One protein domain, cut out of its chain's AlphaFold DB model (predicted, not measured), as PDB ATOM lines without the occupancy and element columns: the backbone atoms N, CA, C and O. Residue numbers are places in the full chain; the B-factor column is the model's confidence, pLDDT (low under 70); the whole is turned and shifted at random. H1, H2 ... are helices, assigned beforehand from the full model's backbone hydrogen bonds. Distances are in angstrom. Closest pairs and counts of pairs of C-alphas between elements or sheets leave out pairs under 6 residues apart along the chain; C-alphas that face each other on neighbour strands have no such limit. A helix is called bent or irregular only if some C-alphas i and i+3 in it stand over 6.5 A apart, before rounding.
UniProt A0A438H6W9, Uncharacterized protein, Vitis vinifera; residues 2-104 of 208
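This is residues 2 to 104 of the 208 residues of an uncharacterized protein of Vitis vinifera (UniProt A0A438H6W9). The model is a loose, flat chain of helices in which short H3 crosses H5 in the middle, with a helical hairpin of H1 and H2 to one side and the long helix H6 to the other. The hairpin's two helices come together near the end away from H3, and H6 runs back alongside H5 with little contact. Short H4 and the link after it make a small loop between H3 and H5, and H4 comes near the last turns of H6. The printed part has 103 residues with six named helices, in the order H1 to H6, and no named strand; the class is all helix. The whole is only just loose, close to compact, with a radius of gyration of the C-alphas of 15.7 A, and the C-alphas span 43 by 36 by 18 A.

H1, residues 3 to 18, and H2, residues 23 to 40, form a helical hairpin over a tight link of 4 residues. They touch at a shallow tilt of 20 degrees and run opposite ways. The closest C-alphas are those of Ala 16 and Tyr 26, 5.6 A apart; H1 touches H2 with residues 12 to 16 alone, and H2 touches H1 with residues 23 to 30 alone. H2 has a kink of 26 degrees near residue 30. H3, residues 43 to 51, touches H1 about perpendicular, at 73 degrees, with residues 3 to 5 of H1 alone; the closest C-alphas, of Tyr 5 and Tyr 46, are 6.2 A apart. H2 and H3 are close but not clearly touching, with the closest C-alphas, of Trp 37 and Trp 43, 7.1 A apart. H5, residues 65 to 79, touches H3 with 26 pairs of C-alphas within 8 A, at a steep tilt of 61 degrees, opposite ways; the C-alphas of Ala 48 and Leu 72 come closest, at 4.2 A. H6, residues 82 to 102, is close to H5 but not clearly touching, at a shallow tilt of 31 degrees, opposite ways, with the closest C-alphas, of Met 76 and Cys 85, 6.6 A apart. H4, residues 54 to 57, is close to H6 but not clearly touching, with the closest C-alphas, of His 57 and Met 99, 7.8 A apart. H1 and H6 are apart, and so are H2 and H5. Among the pairs that touch, the packing is mostly crossed, but only just. Every O i to N i+4 pair is within hydrogen-bond range in H1, H3, H5 and H6, against 10 of 14 in H2, while H4 is too short for such a pair.

H1 begins at C-alpha 3, (86.039, 41.865, -8.694), and is 22.2 A long from first to last C-alpha. H2 is 24.9 A long and only just irregular: C-alphas 25 and 28 are 6.7 A apart. H3 is 12.5 A long and H4 has four residues. H5 is 21.0 A long and begins at C-alpha 65, (80.305, 30.663, -17.249). H6 is the longest helix, at 21 residues and 30.7 A, and ends at C-alpha 102, (95.506, 35.326, -26.721).

The two C-alphas farthest apart are those of Gly 20 and Gln 83, at 47.3 A. The printed part, residues 2 to 104, has no cut. No link is long: that from H4 to H5, with 7 residues, is short, and the others are tight. The mean pLDDT of the printed part is 78.2, and it is under 70 in residues 2 to 3, 38 to 42, 54 to 64 and 99 to 104.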
ATOM      1  N   GLY A   2      84.512  43.973 -12.182       63.09
ATOM      2  CA  GLY A   2      84.190  42.540 -12.040       63.09
ATOM      3  C   GLY A   2      84.560  41.906 -10.688       63.09
ATOM      4  O   GLY A   2      83.846  41.028 -10.225       63.09
ATOM      5  N   TYR A   3      85.582  42.414  -9.988       69.00
ATOM      6  CA  TYR A   3      86.039  41.865  -8.694       69.00
ATOM      7  C   TYR A   3      84.964  41.785  -7.606       69.00
ATOM      8  O   TYR A   3      85.042  40.961  -6.706       69.00
ATOM      9  N   ILE A   4      83.948  42.649  -7.654       78.12
ATOM     10  CA  ILE A   4      82.876  42.632  -6.653       78.12
ATOM     11  C   ILE A   4      82.010  41.374  -6.811       78.12
ATOM     12  O   ILE A   4      81.597  40.798  -5.807       78.12
ATOM     13  N   TYR A   5      81.772  40.929  -8.050       77.31
ATOM     14  CA  TYR A   5      81.062  39.681  -8.328       77.31
ATOM     15  C   TYR A   5      81.831  38.491  -7.747       77.31
ATOM     16  O   TYR A   5      81.278  37.727  -6.963       77.31
ATOM     17  N   GLU A   6      83.131  38.417  -8.036       78.19
ATOM     18  CA  GLU A   6      84.024  37.367  -7.542       78.19
ATOM     19  C   GLU A   6      84.102  37.334  -6.007       78.19
ATOM     20  O   GLU A   6      83.997  36.277  -5.388       78.19
ATOM     21  N   LEU A   7      84.220  38.496  -5.354       83.12
ATOM     22  CA  LEU A   7      84.259  38.580  -3.893       83.12
ATOM     23  C   LEU A   7      82.961  38.087  -3.252       83.12
ATOM     24  O   LEU A   7      82.998  37.441  -2.199       83.12
ATOM     25  N   ILE A   8      81.813  38.382  -3.864       84.88
ATOM     26  CA  ILE A   8      80.509  37.919  -3.386       84.88
ATOM     27  C   ILE A   8      80.358  36.422  -3.619       84.88
ATOM     28  O   ILE A   8      79.938  35.720  -2.699       84.88
ATOM     29  N   ASP A   9      80.728  35.936  -4.798       82.75
ATOM     30  CA  ASP A   9      80.657  34.519  -5.135       82.75
ATOM     31  C   ASP A   9      81.574  33.689  -4.223       82.75
ATOM     32  O   ASP A   9      81.118  32.782  -3.525       82.75
ATOM     33  N   SER A  10      82.823  34.125  -4.037       85.38
ATOM     34  CA  SER A  10      83.763  33.538  -3.075       85.38
ATOM     35  C   SER A  10      83.226  33.570  -1.640       85.38
ATOM     36  O   SER A  10      83.416  32.631  -0.861       85.38
ATOM     37  N   SER A  11      82.536  34.644  -1.251       87.38
ATOM     38  CA  SER A  11      81.920  34.741   0.077       87.38
ATOM     39  C   SER A  11      80.763  33.758   0.237       87.38
ATOM     40  O   SER A  11      80.653  33.100   1.274       87.38
ATOM     41  N   LYS A  12      79.918  33.609  -0.787       87.88
ATOM     42  CA  LYS A  12      78.831  32.626  -0.822       87.88
ATOM     43  C   LYS A  12      79.373  31.206  -0.724       87.88
ATOM     44  O   LYS A  12      78.879  30.435   0.103       87.88
ATOM     45  N   GLU A  13      80.416  30.891  -1.481       88.19
ATOM     46  CA  GLU A  13      81.068  29.585  -1.490       88.19
ATOM     47  C   GLU A  13      81.676  29.250  -0.116       88.19
ATOM     48  O   GLU A  13      81.431  28.174   0.433       88.19
ATOM     49  N   LYS A  14      82.344  30.214   0.534       90.44
ATOM     50  CA  LYS A  14      82.840  30.073   1.919       90.44
ATOM     51  C   LYS A  14      81.718  29.849   2.933       90.44
ATOM     52  O   LYS A  14      81.878  29.057   3.863       90.44
ATOM     53  N   ILE A  15      80.572  30.517   2.778       89.19
ATOM     54  CA  ILE A  15      79.395  30.297   3.634       89.19
ATOM     55  C   ILE A  15      78.852  28.879   3.434       89.19
ATOM     56  O   ILE A  15      78.552  28.200   4.419       89.19
ATOM     57  N   ALA A  16      78.742  28.420   2.185       89.88
ATOM     58  CA  ALA A  16      78.295  27.068   1.874       89.88
ATOM     59  C   ALA A  16      79.250  26.025   2.464       89.88
ATOM     60  O   ALA A  16      78.799  25.102   3.148       89.88
ATOM     61  N   PHE A  17      80.559  26.229   2.307       89.00
ATOM     62  CA  PHE A  17      81.600  25.390   2.892       89.00
ATOM     63  C   PHE A  17      81.494  25.323   4.422       89.00
ATOM     64  O   PHE A  17      81.412  24.235   4.992       89.00
ATOM     65  N   ASN A  18      81.381  26.470   5.098       90.06
ATOM     66  CA  ASN A  18      81.221  26.531   6.556       90.06
ATOM     67  C   ASN A  18      79.910  25.892   7.044       90.06
ATOM     68  O   ASN A  18      79.838  25.375   8.159       90.06
ATOM     69  N   CYS A  19      78.870  25.890   6.209       87.69
ATOM     70  CA  CYS A  19      77.610  25.198   6.476       87.69
ATOM     71  C   CYS A  19      77.662  23.689   6.165       87.69
ATOM     72  O   CYS A  19      76.636  23.010   6.275       87.69
ATOM     73  N   GLY A  20      78.830  23.156   5.795       86.81
ATOM     74  CA  GLY A  20      79.041  21.754   5.433       86.81
ATOM     75  C   GLY A  20      78.417  21.369   4.092       86.81
ATOM     76  O   GLY A  20      78.027  20.219   3.925       86.81
ATOM     77  N   GLY A  21      78.226  22.328   3.181       88.12
ATOM     78  CA  GLY A  21      77.546  22.113   1.900       88.12
ATOM     79  C   GLY A  21      76.046  21.825   2.034       88.12
ATOM     80  O   GLY A  21      75.407  21.400   1.078       88.12
ATOM     81  N   ILE A  22      75.452  22.044   3.212       87.44
ATOM     82  CA  ILE A  22      74.034  21.759   3.448       87.44
ATOM     83  C   ILE A  22      73.195  22.966   3.022       87.44
ATOM     84  O   ILE A  22      73.077  23.943   3.769       87.44
ATOM     85  N   GLU A  23      72.541  22.864   1.866       88.62
ATOM     86  CA  GLU A  23      71.723  23.934   1.273       88.62
ATOM     87  C   GLU A  23      70.643  24.475   2.215       88.62
ATOM     88  O   GLU A  23      70.418  25.679   2.297       88.62
ATOM     89  N   ARG A  24      70.037  23.615   3.040       91.44
ATOM     90  CA  ARG A  24      69.043  24.044   4.041       91.44
ATOM     91  C   ARG A  24      69.586  25.069   5.044       91.44
ATOM     92  O   ARG A  24      68.800  25.819   5.617       91.44
ATOM     93  N   LYS A  25      70.903  25.093   5.274       87.25
ATOM     94  CA  LYS A  25      71.566  26.000   6.218       87.25
ATOM     95  C   LYS A  25      72.013  27.299   5.551       87.25
ATOM     96  O   LYS A  25      71.737  28.366   6.093       87.25
ATOM     97  N   TYR A  26      72.666  27.224   4.387       90.62
ATOM     98  CA  TYR A  26      73.182  28.420   3.710       90.62
ATOM     99  C   TYR A  26      72.180  29.068   2.748       90.62
ATOM    100  O   TYR A  26      72.231  30.277   2.561       90.62
ATOM    101  N   GLY A  27      71.232  28.322   2.181       90.75
ATOM    102  CA  GLY A  27      70.252  28.831   1.215       90.75
ATOM    103  C   GLY A  27      69.432  30.029   1.721       90.75
ATOM    104  O   GLY A  27      69.255  30.993   0.978       90.75
ATOM    105  N   PRO A  28      68.963  30.056   2.988       91.69
ATOM    106  CA  PRO A  28      68.342  31.251   3.562       91.69
ATOM    107  C   PRO A  28      69.298  32.447   3.697       91.69
ATOM    108  O   PRO A  28      68.850  33.589   3.625       91.69
ATOM    109  N   ILE A  29      70.595  32.200   3.904       88.75
ATOM    110  CA  ILE A  29      71.632  33.237   4.013       88.75
ATOM    111  C   ILE A  29      71.914  33.820   2.628       88.75
ATOM    112  O   ILE A  29      71.860  35.035   2.463       88.75
ATOM    113  N   TRP A  30      72.122  32.962   1.626       90.44
ATOM    114  CA  TRP A  30      72.289  33.368   0.232       90.44
ATOM    115  C   TRP A  30      71.096  34.188  -0.253       90.44
ATOM    116  O   TRP A  30      71.295  35.300  -0.717       90.44
ATOM    117  N   ARG A  31      69.857  33.750   0.015       88.31
ATOM    118  CA  ARG A  31      68.656  34.535  -0.323       88.31
ATOM    119  C   ARG A  31      68.630  35.929   0.299       88.31
ATOM    120  O   ARG A  31      68.112  36.849  -0.320       88.31
ATOM    121  N   LYS A  32      69.154  36.106   1.516       87.69
ATOM    122  CA  LYS A  32      69.262  37.437   2.140       87.69
ATOM    123  C   LYS A  32      70.333  38.296   1.469       87.69
ATOM    124  O   LYS A  32      70.119  39.497   1.332       87.69
ATOM    125  N   ILE A  33      71.452  37.690   1.074       85.56
ATOM    126  CA  ILE A  33      72.512  38.357   0.309       85.56
ATOM    127  C   ILE A  33      71.949  38.794  -1.044       85.56
ATOM    128  O   ILE A  33      71.992  39.978  -1.360       85.56
ATOM    129  N   ASP A  34      71.315  37.880  -1.776       81.62
ATOM    130  CA  ASP A  34      70.711  38.143  -3.082       81.62
ATOM    131  C   ASP A  34      69.633  39.221  -2.992       81.62
ATOM    132  O   ASP A  34      69.690  40.206  -3.716       81.62
ATOM    133  N   ALA A  35      68.708  39.127  -2.033       82.94
ATOM    134  CA  ALA A  35      67.646  40.121  -1.864       82.94
ATOM    135  C   ALA A  35      68.166  41.536  -1.558       82.94
ATOM    136  O   ALA A  35      67.504  42.515  -1.902       82.94
ATOM    137  N   ARG A  36      69.328  41.661  -0.904       80.31
ATOM    138  CA  ARG A  36      69.985  42.959  -0.680       80.31
ATOM    139  C   ARG A  36      70.784  43.416  -1.898       80.31
ATOM    140  O   ARG A  36      70.851  44.614  -2.153       80.31
ATOM    141  N   TRP A  37      71.356  42.475  -2.642       72.75
ATOM    142  CA  TRP A  37      72.223  42.741  -3.782       72.75
ATOM    143  C   TRP A  37      71.450  43.106  -5.053       72.75
ATOM    144  O   TRP A  37      71.729  44.133  -5.666       72.75
ATOM    145  N   THR A  38      70.421  42.327  -5.407       67.62
ATOM    146  CA  THR A  38      69.630  42.482  -6.640       67.62
ATOM    147  C   THR A  38      69.072  43.898  -6.862       67.62
ATOM    148  O   THR A  38      69.103  44.343  -8.010       67.62
ATOM    149  N   PRO A  39      68.572  44.627  -5.836       68.44
ATOM    150  CA  PRO A  39      68.016  45.968  -6.026       68.44
ATOM    151  C   PRO A  39      69.057  47.093  -6.021       68.44
ATOM    152  O   PRO A  39      68.819  48.127  -6.635       68.44
ATOM    153  N   GLN A  40      70.163  46.938  -5.281       60.19
ATOM    154  CA  GLN A  40      71.138  48.020  -5.095       60.19
ATOM    155  C   GLN A  40      72.077  48.137  -6.284       60.19
ATOM    156  O   GLN A  40      72.401  49.244  -6.707       60.19
ATOM    157  N   LEU A  41      72.470  47.000  -6.848       58.50
ATOM    158  CA  LEU A  41      73.277  46.943  -8.044       58.50
ATOM    159  C   LEU A  41      72.803  45.753  -8.877       58.50
ATOM    160  O   LEU A  41      72.958  44.598  -8.491       58.50
ATOM    161  N   HIS A  42      72.178  46.059 -10.009       67.38
ATOM    162  CA  HIS A  42      71.566  45.095 -10.915       67.38
ATOM    163  C   HIS A  42      72.448  43.853 -11.132       67.38
ATOM    164  O   HIS A  42      73.498  43.930 -11.761       67.38
ATOM    165  N   TRP A  43      71.987  42.695 -10.644       70.06
ATOM    166  CA  TRP A  43      72.661  41.395 -10.788       70.06
ATOM    167  C   TRP A  43      73.143  41.092 -12.229       70.06
ATOM    168  O   TRP A  43      74.305  40.710 -12.381       70.06
ATOM    169  N   PRO A  44      72.358  41.386 -13.291       73.38
ATOM    170  CA  PRO A  44      72.820  41.243 -14.676       73.38
ATOM    171  C   PRO A  44      74.003  42.147 -15.043       73.38
ATOM    172  O   PRO A  44      74.895  41.737 -15.775       73.38
ATOM    173  N   LEU A  45      74.049  43.372 -14.509       80.56
ATOM    174  CA  LEU A  45      75.106  44.336 -14.815       80.56
ATOM    175  C   LEU A  45      76.453  43.885 -14.251       80.56
ATOM    176  O   LEU A  45      77.481  44.079 -14.890       80.56
ATOM    177  N   TYR A  46      76.462  43.255 -13.074       77.19
ATOM    178  CA  TYR A  46      77.685  42.691 -12.510       77.19
ATOM    179  C   TYR A  46      78.166  41.454 -13.252       77.19
ATOM    180  O   TYR A  46      79.364  41.345 -13.490       77.19
ATOM    181  N   ALA A  47      77.248  40.573 -13.649       77.81
ATOM    182  CA  ALA A  47      77.575  39.444 -14.508       77.81
ATOM    183  C   ALA A  47      78.167  39.930 -15.842       77.81
ATOM    184  O   ALA A  47      79.241  39.484 -16.230       77.81
ATOM    185  N   ALA A  48      77.557  40.940 -16.472       82.56
ATOM    186  CA  ALA A  48      78.093  41.581 -17.670       82.56
ATOM    187  C   ALA A  48      79.478  42.208 -17.431       82.56
ATOM    188  O   ALA A  48      80.403  42.002 -18.209       82.56
ATOM    189  N   CYS A  49      79.657  42.940 -16.327       80.69
ATOM    190  CA  CYS A  49      80.936  43.561 -15.973       80.69
ATOM    191  C   CYS A  49      82.034  42.541 -15.639       80.69
ATOM    192  O   CYS A  49      83.213  42.867 -15.772       80.69
ATOM    193  N   TYR A  50      81.667  41.360 -15.141       78.62
ATOM    194  CA  TYR A  50      82.583  40.252 -14.891       78.62
ATOM    195  C   TYR A  50      82.948  39.547 -16.202       78.62
ATOM    196  O   TYR A  50      84.128  39.356 -16.468       78.62
ATOM    197  N   TYR A  51      81.964  39.282 -17.070       80.12
ATOM    198  CA  TYR A  51      82.177  38.718 -18.407       80.12
ATOM    199  C   TYR A  51      83.090  39.592 -19.270       80.12
ATOM    200  O   TYR A  51      83.997  39.102 -19.927       80.12
ATOM    201  N   LEU A  52      82.873  40.904 -19.257       80.06
ATOM    202  CA  LEU A  52      83.641  41.852 -20.061       80.06
ATOM    203  C   LEU A  52      84.987  42.229 -19.422       80.06
ATOM    204  O   LEU A  52      85.654  43.130 -19.925       80.06
ATOM    205  N   ASN A  53      85.374  41.622 -18.293       79.56
ATOM    206  CA  ASN A  53      86.659  41.888 -17.654       79.56
ATOM    207  C   ASN A  53      87.742  40.969 -18.244       79.56
ATOM    208  O   ASN A  53      87.776  39.793 -17.880       79.56
ATOM    209  N   PRO A  54      88.687  41.477 -19.062       68.50
ATOM    210  CA  PRO A  54      89.680  40.625 -19.719       68.50
ATOM    211  C   PRO A  54      90.562  39.892 -18.705       68.50
ATOM    212  O   PRO A  54      90.905  38.737 -18.895       68.50
ATOM    213  N   GLN A  55      90.863  40.530 -17.568       64.56
ATOM    214  CA  GLN A  55      91.684  39.935 -16.508       64.56
ATOM    215  C   GLN A  55      91.036  38.727 -15.825       64.56
ATOM    216  O   GLN A  55      91.750  37.912 -15.260       64.56
ATOM    217  N   SER A  56      89.707  38.613 -15.868       63.75
ATOM    218  CA  SER A  56      88.998  37.475 -15.278       63.75
ATOM    219  C   SER A  56      89.056  36.234 -16.169       63.75
ATOM    220  O   SER A  56      88.929  35.136 -15.650       63.75
ATOM    221  N   HIS A  57      89.261  36.395 -17.482       60.84
ATOM    222  CA  HIS A  57      89.355  35.284 -18.442       60.84
ATOM    223  C   HIS A  57      90.719  34.595 -18.414       60.84
ATOM    224  O   HIS A  57      90.790  33.393 -18.617       60.84
ATOM    225  N   TYR A  58      91.779  35.337 -18.082       55.53
ATOM    226  CA  TYR A  58      93.132  34.784 -17.928       55.53
ATOM    227  C   TYR A  58      93.364  34.084 -16.582       55.53
ATOM    228  O   TYR A  58      94.377  33.408 -16.398       55.53
ATOM    229  N   GLU A  59      92.467  34.253 -15.609       55.94
ATOM    230  CA  GLU A  59      92.489  33.427 -14.408       55.94
ATOM    231  C   GLU A  59      91.702  32.146 -14.699       55.94
ATOM    232  O   GLU A  59      90.508  32.200 -14.975       55.94
ATOM    233  N   ASP A  60      92.383  30.997 -14.611       51.81
ATOM    234  CA  ASP A  60      91.938  29.600 -14.837       51.81
ATOM    235  C   ASP A  60      90.783  29.131 -13.905       51.81
ATOM    236  O   ASP A  60      90.690  27.987 -13.463       51.81
ATOM    237  N   LYS A  61      89.916  30.058 -13.496       56.31
ATOM    238  CA  LYS A  61      88.841  29.916 -12.515       56.31
ATOM    239  C   LYS A  61      87.571  30.628 -12.966       56.31
ATOM    240  O   LYS A  61      86.842  31.166 -12.132       56.31
ATOM    241  N   PHE A  62      87.258  30.601 -14.259       60.00
ATOM    242  CA  PHE A  62      85.915  30.941 -14.727       60.00
ATOM    243  C   PHE A  62      84.917  29.862 -14.261       60.00
ATOM    244  O   PHE A  62      84.462  29.011 -15.025       60.00
ATOM    245  N   SER A  63      84.596  29.842 -12.967       59.66
ATOM    246  CA  SER A  63      83.475  29.064 -12.457       59.66
ATOM    247  C   SER A  63      82.182  29.795 -12.837       59.66
ATOM    248  O   SER A  63      82.112  31.023 -12.828       59.66
ATOM    249  N   ASN A  64      81.153  29.038 -13.224       63.56
ATOM    250  CA  ASN A  64      79.815  29.558 -13.543       63.56
ATOM    251  C   ASN A  64      79.695  30.403 -14.835       63.56
ATOM    252  O   ASN A  64      78.900  31.343 -14.886       63.56
ATOM    253  N   VAL A  65      80.411  30.033 -15.909       72.38
ATOM    254  CA  VAL A  65      80.305  30.663 -17.249       72.38
ATOM    255  C   VAL A  65      78.849  30.809 -17.711       72.38
ATOM    256  O   VAL A  65      78.460  31.878 -18.175       72.38
ATOM    257  N   ASP A  66      78.021  29.775 -17.533       74.62
ATOM    258  CA  ASP A  66      76.618  29.795 -17.968       74.62
ATOM    259  C   ASP A  66      75.773  30.836 -17.217       74.62
ATOM    260  O   ASP A  66      74.936  31.515 -17.813       74.62
ATOM    261  N   GLU A  67      75.994  30.994 -15.910       75.81
ATOM    262  CA  GLU A  67      75.269  31.966 -15.082       75.81
ATOM    263  C   GLU A  67      75.700  33.397 -15.409       75.81
ATOM    264  O   GLU A  67      74.857  34.284 -15.556       75.81
ATOM    265  N   VAL A  68      77.003  33.604 -15.610       79.19
ATOM    266  CA  VAL A  68      77.568  34.895 -16.009       79.19
ATOM    267  C   VAL A  68      77.077  35.289 -17.405       79.19
ATOM    268  O   VAL A  68      76.622  36.417 -17.598       79.19
ATOM    269  N   ARG A  69      77.096  34.363 -18.370       82.56
ATOM    270  CA  ARG A  69      76.625  34.599 -19.743       82.56
ATOM    271  C   ARG A  69      75.123  34.884 -19.771       82.56
ATOM    272  O   ARG A  69      74.681  35.818 -20.435       82.56
ATOM    273  N   LYS A  70      74.332  34.146 -18.988       82.62
ATOM    274  CA  LYS A  70      72.903  34.435 -18.802       82.62
ATOM    275  C   LYS A  70      72.683  35.830 -18.214       82.62
ATOM    276  O   LYS A  70      71.832  36.569 -18.704       82.62
ATOM    277  N   GLY A  71      73.459  36.206 -17.199       82.38
ATOM    278  CA  GLY A  71      73.407  37.537 -16.604       82.38
ATOM    279  C   GLY A  71      73.778  38.647 -17.593       82.38
ATOM    280  O   GLY A  71      73.125  39.685 -17.602       82.38
ATOM    281  N   LEU A  72      74.750  38.424 -18.481       84.69
ATOM    282  CA  LEU A  72      75.079  39.360 -19.559       84.69
ATOM    283  C   LEU A  72      73.890  39.575 -20.507       84.69
ATOM    284  O   LEU A  72      73.502  40.719 -20.742       84.69
ATOM    285  N   PHE A  73      73.265  38.500 -20.991       84.88
ATOM    286  CA  PHE A  73      72.108  38.614 -21.884       84.88
ATOM    287  C   PHE A  73      70.913  39.297 -21.212       84.88
ATOM    288  O   PHE A  73      70.287  40.170 -21.809       84.88
ATOM    289  N   GLU A  74      70.631  38.979 -19.945       84.69
ATOM    290  CA  GLU A  74      69.599  39.683 -19.171       84.69
ATOM    291  C   GLU A  74      69.916  41.174 -18.977       84.69
ATOM    292  O   GLU A  74      69.004  41.983 -18.793       84.69
ATOM    293  N   CYS A  75      71.197  41.552 -18.973       84.19
ATOM    294  CA  CYS A  75      71.619  42.945 -18.893       84.19
ATOM    295  C   CYS A  75      71.360  43.663 -20.215       84.19
ATOM    296  O   CYS A  75      70.795  44.755 -20.213       84.19
ATOM    297  N   MET A  76      71.742  43.036 -21.327       84.81
ATOM    298  CA  MET A  76      71.547  43.562 -22.677       84.81
ATOM    299  C   MET A  76      70.061  43.761 -22.981       84.81
ATOM    300  O   MET A  76      69.671  44.867 -23.336       84.81
ATOM    301  N   ASP A  77      69.222  42.758 -22.709       85.62
ATOM    302  CA  ASP A  77      67.766  42.815 -22.927       85.62
ATOM    303  C   ASP A  77      67.079  43.955 -22.151       85.62
ATOM    304  O   ASP A  77      66.093  44.536 -22.599       85.62
ATOM    305  N   ARG A  78      67.615  44.325 -20.980       81.44
ATOM    306  CA  ARG A  78      67.075  45.426 -20.163       81.44
ATOM    307  C   ARG A  78      67.601  46.802 -20.555       81.44
ATOM    308  O   ARG A  78      66.970  47.794 -20.192       81.44
ATOM    309  N   MET A  79      68.771  46.875 -21.188       81.19
ATOM    310  CA  MET A  79      69.483  48.134 -21.433       81.19
ATOM    311  C   MET A  79      69.448  48.595 -22.887       81.19
ATOM    312  O   MET A  79      69.590  49.793 -23.117       81.19
ATOM    313  N   LEU A  80      69.292  47.675 -23.836       82.81
ATOM    314  CA  LEU A  80      69.474  47.924 -25.263       82.81
ATOM    315  C   LEU A  80      68.178  47.686 -26.036       82.81
ATOM    316  O   LEU A  80      67.333  46.880 -25.640       82.81
ATOM    317  N   ASP A  81      68.028  48.381 -27.160       86.88
ATOM    318  CA  ASP A  81      66.996  48.058 -28.140       86.88
ATOM    319  C   ASP A  81      67.424  46.914 -29.084       86.88
ATOM    320  O   ASP A  81      68.565  46.458 -29.083       86.88
ATOM    321  N   TYR A  82      66.498  46.420 -29.913       80.81
ATOM    322  CA  TYR A  82      66.765  45.293 -30.821       80.81
ATOM    323  C   TYR A  82      67.939  45.546 -31.786       80.81
ATOM    324  O   TYR A  82      68.685  44.624 -32.118       80.81
ATOM    325  N   GLN A  83      68.102  46.786 -32.246       80.69
ATOM    326  CA  GLN A  83      69.140  47.153 -33.205       80.69
ATOM    327  C   GLN A  83      70.508  47.231 -32.514       80.69
ATOM    328  O   GLN A  83      71.514  46.791 -33.073       80.69
ATOM    329  N   GLU A  84      70.538  47.777 -31.302       83.19
ATOM    330  CA  GLU A  84      71.713  47.858 -30.441       83.19
ATOM    331  C   GLU A  84      72.159  46.472 -29.963       83.19
ATOM    332  O   GLU A  84      73.353  46.183 -30.025       83.19
ATOM    333  N   CYS A  85      71.231  45.583 -29.588       81.31
ATOM    334  CA  CYS A  85      71.535  44.190 -29.236       81.31
ATOM    335  C   CYS A  85      72.297  43.477 -30.356       81.31
ATOM    336  O   CYS A  85      73.346  42.900 -30.098       81.31
ATOM    337  N   LEU A  86      71.839  43.596 -31.608       82.06
ATOM    338  CA  LEU A  86      72.498  42.951 -32.746       82.06
ATOM    339  C   LEU A  86      73.926  43.475 -32.979       82.06
ATOM    340  O   LEU A  86      74.811  42.725 -33.382       82.06
ATOM    341  N   GLN A  87      74.166  44.768 -32.738       81.31
ATOM    342  CA  GLN A  87      75.509  45.348 -32.837       81.31
ATOM    343  C   GLN A  87      76.418  44.866 -31.707       81.31
ATOM    344  O   GLN A  87      77.593  44.592 -31.950       81.31
ATOM    345  N   VAL A  88      75.885  44.767 -30.489       83.75
ATOM    346  CA  VAL A  88      76.633  44.266 -29.336       83.75
ATOM    347  C   VAL A  88      76.934  42.778 -29.488       83.75
ATOM    348  O   VAL A  88      78.059  42.402 -29.198       83.75
ATOM    349  N   ASP A  89      76.020  41.966 -30.024       82.06
ATOM    350  CA  ASP A  89      76.259  40.539 -30.298       82.06
ATOM    351  C   ASP A  89      77.443  40.341 -31.258       82.06
ATOM    352  O   ASP A  89      78.368  39.592 -30.959       82.06
ATOM    353  N   ILE A  90      77.485  41.098 -32.363       85.19
ATOM    354  CA  ILE A  90      78.611  41.057 -33.316       85.19
ATOM    355  C   ILE A  90      79.928  41.474 -32.641       85.19
ATOM    356  O   ILE A  90      80.987  40.911 -32.922       85.19
ATOM    357  N   GLN A  91      79.885  42.479 -31.763       84.44
ATOM    358  CA  GLN A  91      81.066  42.902 -31.010       84.44
ATOM    359  C   GLN A  91      81.490  41.855 -29.978       84.44
ATOM    360  O   GLN A  91      82.689  41.665 -29.780       84.44
ATOM    361  N   LEU A  92      80.538  41.160 -29.356       85.19
ATOM    362  CA  LEU A  92      80.808  40.098 -28.397       85.19
ATOM    363  C   LEU A  92      81.500  38.912 -29.068       85.19
ATOM    364  O   LEU A  92      82.510  38.451 -28.556       85.19
ATOM    365  N   ASP A  93      81.032  38.504 -30.251       84.06
ATOM    366  CA  ASP A  93      81.669  37.441 -31.039       84.06
ATOM    367  C   ASP A  93      83.130  37.794 -31.365       84.06
ATOM    368  O   ASP A  93      84.026  36.955 -31.273       84.06
ATOM    369  N   SER A  94      83.394  39.065 -31.696       82.75
ATOM    370  CA  SER A  94      84.762  39.535 -31.943       82.75
ATOM    371  C   SER A  94      85.627  39.590 -30.678       82.75
ATOM    372  O   SER A  94      86.835  39.383 -30.763       82.75
ATOM    373  N   TYR A  95      85.021  39.860 -29.517       81.38
ATOM    374  CA  TYR A  95      85.701  39.847 -28.223       81.38
ATOM    375  C   TYR A  95      86.064  38.418 -27.821       81.38
ATOM    376  O   TYR A  95      87.231  38.161 -27.555       81.38
ATOM    377  N   ASP A  96      85.104  37.490 -27.855       80.12
ATOM    378  CA  ASP A  96      85.320  36.076 -27.529       80.12
ATOM    379  C   ASP A  96      86.431  35.482 -28.416       80.12
ATOM    380  O   ASP A  96      87.366  34.862 -27.914       80.12
ATOM    381  N   GLN A  97      86.410  35.770 -29.724       80.06
ATOM    382  CA  GLN A  97      87.447  35.300 -30.643       80.06
ATOM    383  C   GLN A  97      88.835  35.903 -30.363       80.06
ATOM    384  O   GLN A  97      89.842  35.209 -30.479       80.06
ATOM    385  N   ALA A  98      88.908  37.178 -29.975       76.38
ATOM    386  CA  ALA A  98      90.176  37.798 -29.592       76.38
ATOM    387  C   ALA A  98      90.735  37.219 -28.280       76.38
ATOM    388  O   ALA A  98      91.952  37.131 -28.131       76.38
ATOM    389  N   MET A  99      89.870  36.818 -27.345       67.50
ATOM    390  CA  MET A  99      90.286  36.174 -26.096       67.50
ATOM    391  C   MET A  99      90.848  34.769 -26.356       67.50
ATOM    392  O   MET A  99      91.934  34.462 -25.864       67.50
ATOM    393  N   ASP A 100      90.200  33.980 -27.218       66.69
ATOM    394  CA  ASP A 100      90.678  32.649 -27.630       66.69
ATOM    395  C   ASP A 100      92.029  32.700 -28.376       66.69
ATOM    396  O   ASP A 100      92.833  31.772 -28.292       66.69
ATOM    397  N   GLU A 101      92.310  33.782 -29.111       64.38
ATOM    398  CA  GLU A 101      93.594  33.967 -29.805       64.38
ATOM    399  C   GLU A 101      94.749  34.299 -28.841       64.38
ATOM    400  O   GLU A 101      95.901  33.963 -29.123       64.38
ATOM    401  N   THR A 102      94.469  34.918 -27.687       56.53
ATOM    402  CA  THR A 102      95.506  35.326 -26.721       56.53
ATOM    403  C   THR A 102      96.058  34.202 -25.844       56.53
ATOM    404  O   THR A 102      97.184  34.332 -25.371       56.53
ATOM    405  N   ASP A 103      95.345  33.081 -25.704       52.78
ATOM    406  CA  ASP A 103      95.843  31.866 -25.032       52.78
ATOM    407  C   ASP A 103      96.910  31.117 -25.861       52.78
ATOM    408  O   ASP A 103      97.467  30.109 -25.425       52.78
ATOM    409  N   SER A 104      97.207  31.581 -27.083       53.50
ATOM    410  CA  SER A 104      98.245  30.991 -27.935       53.50
ATOM    411  C   SER A 104      99.638  31.612 -27.739       53.50
ATOM    412  O   SER A 104     100.618  30.995 -28.164       53.50
TER     413      SER A 104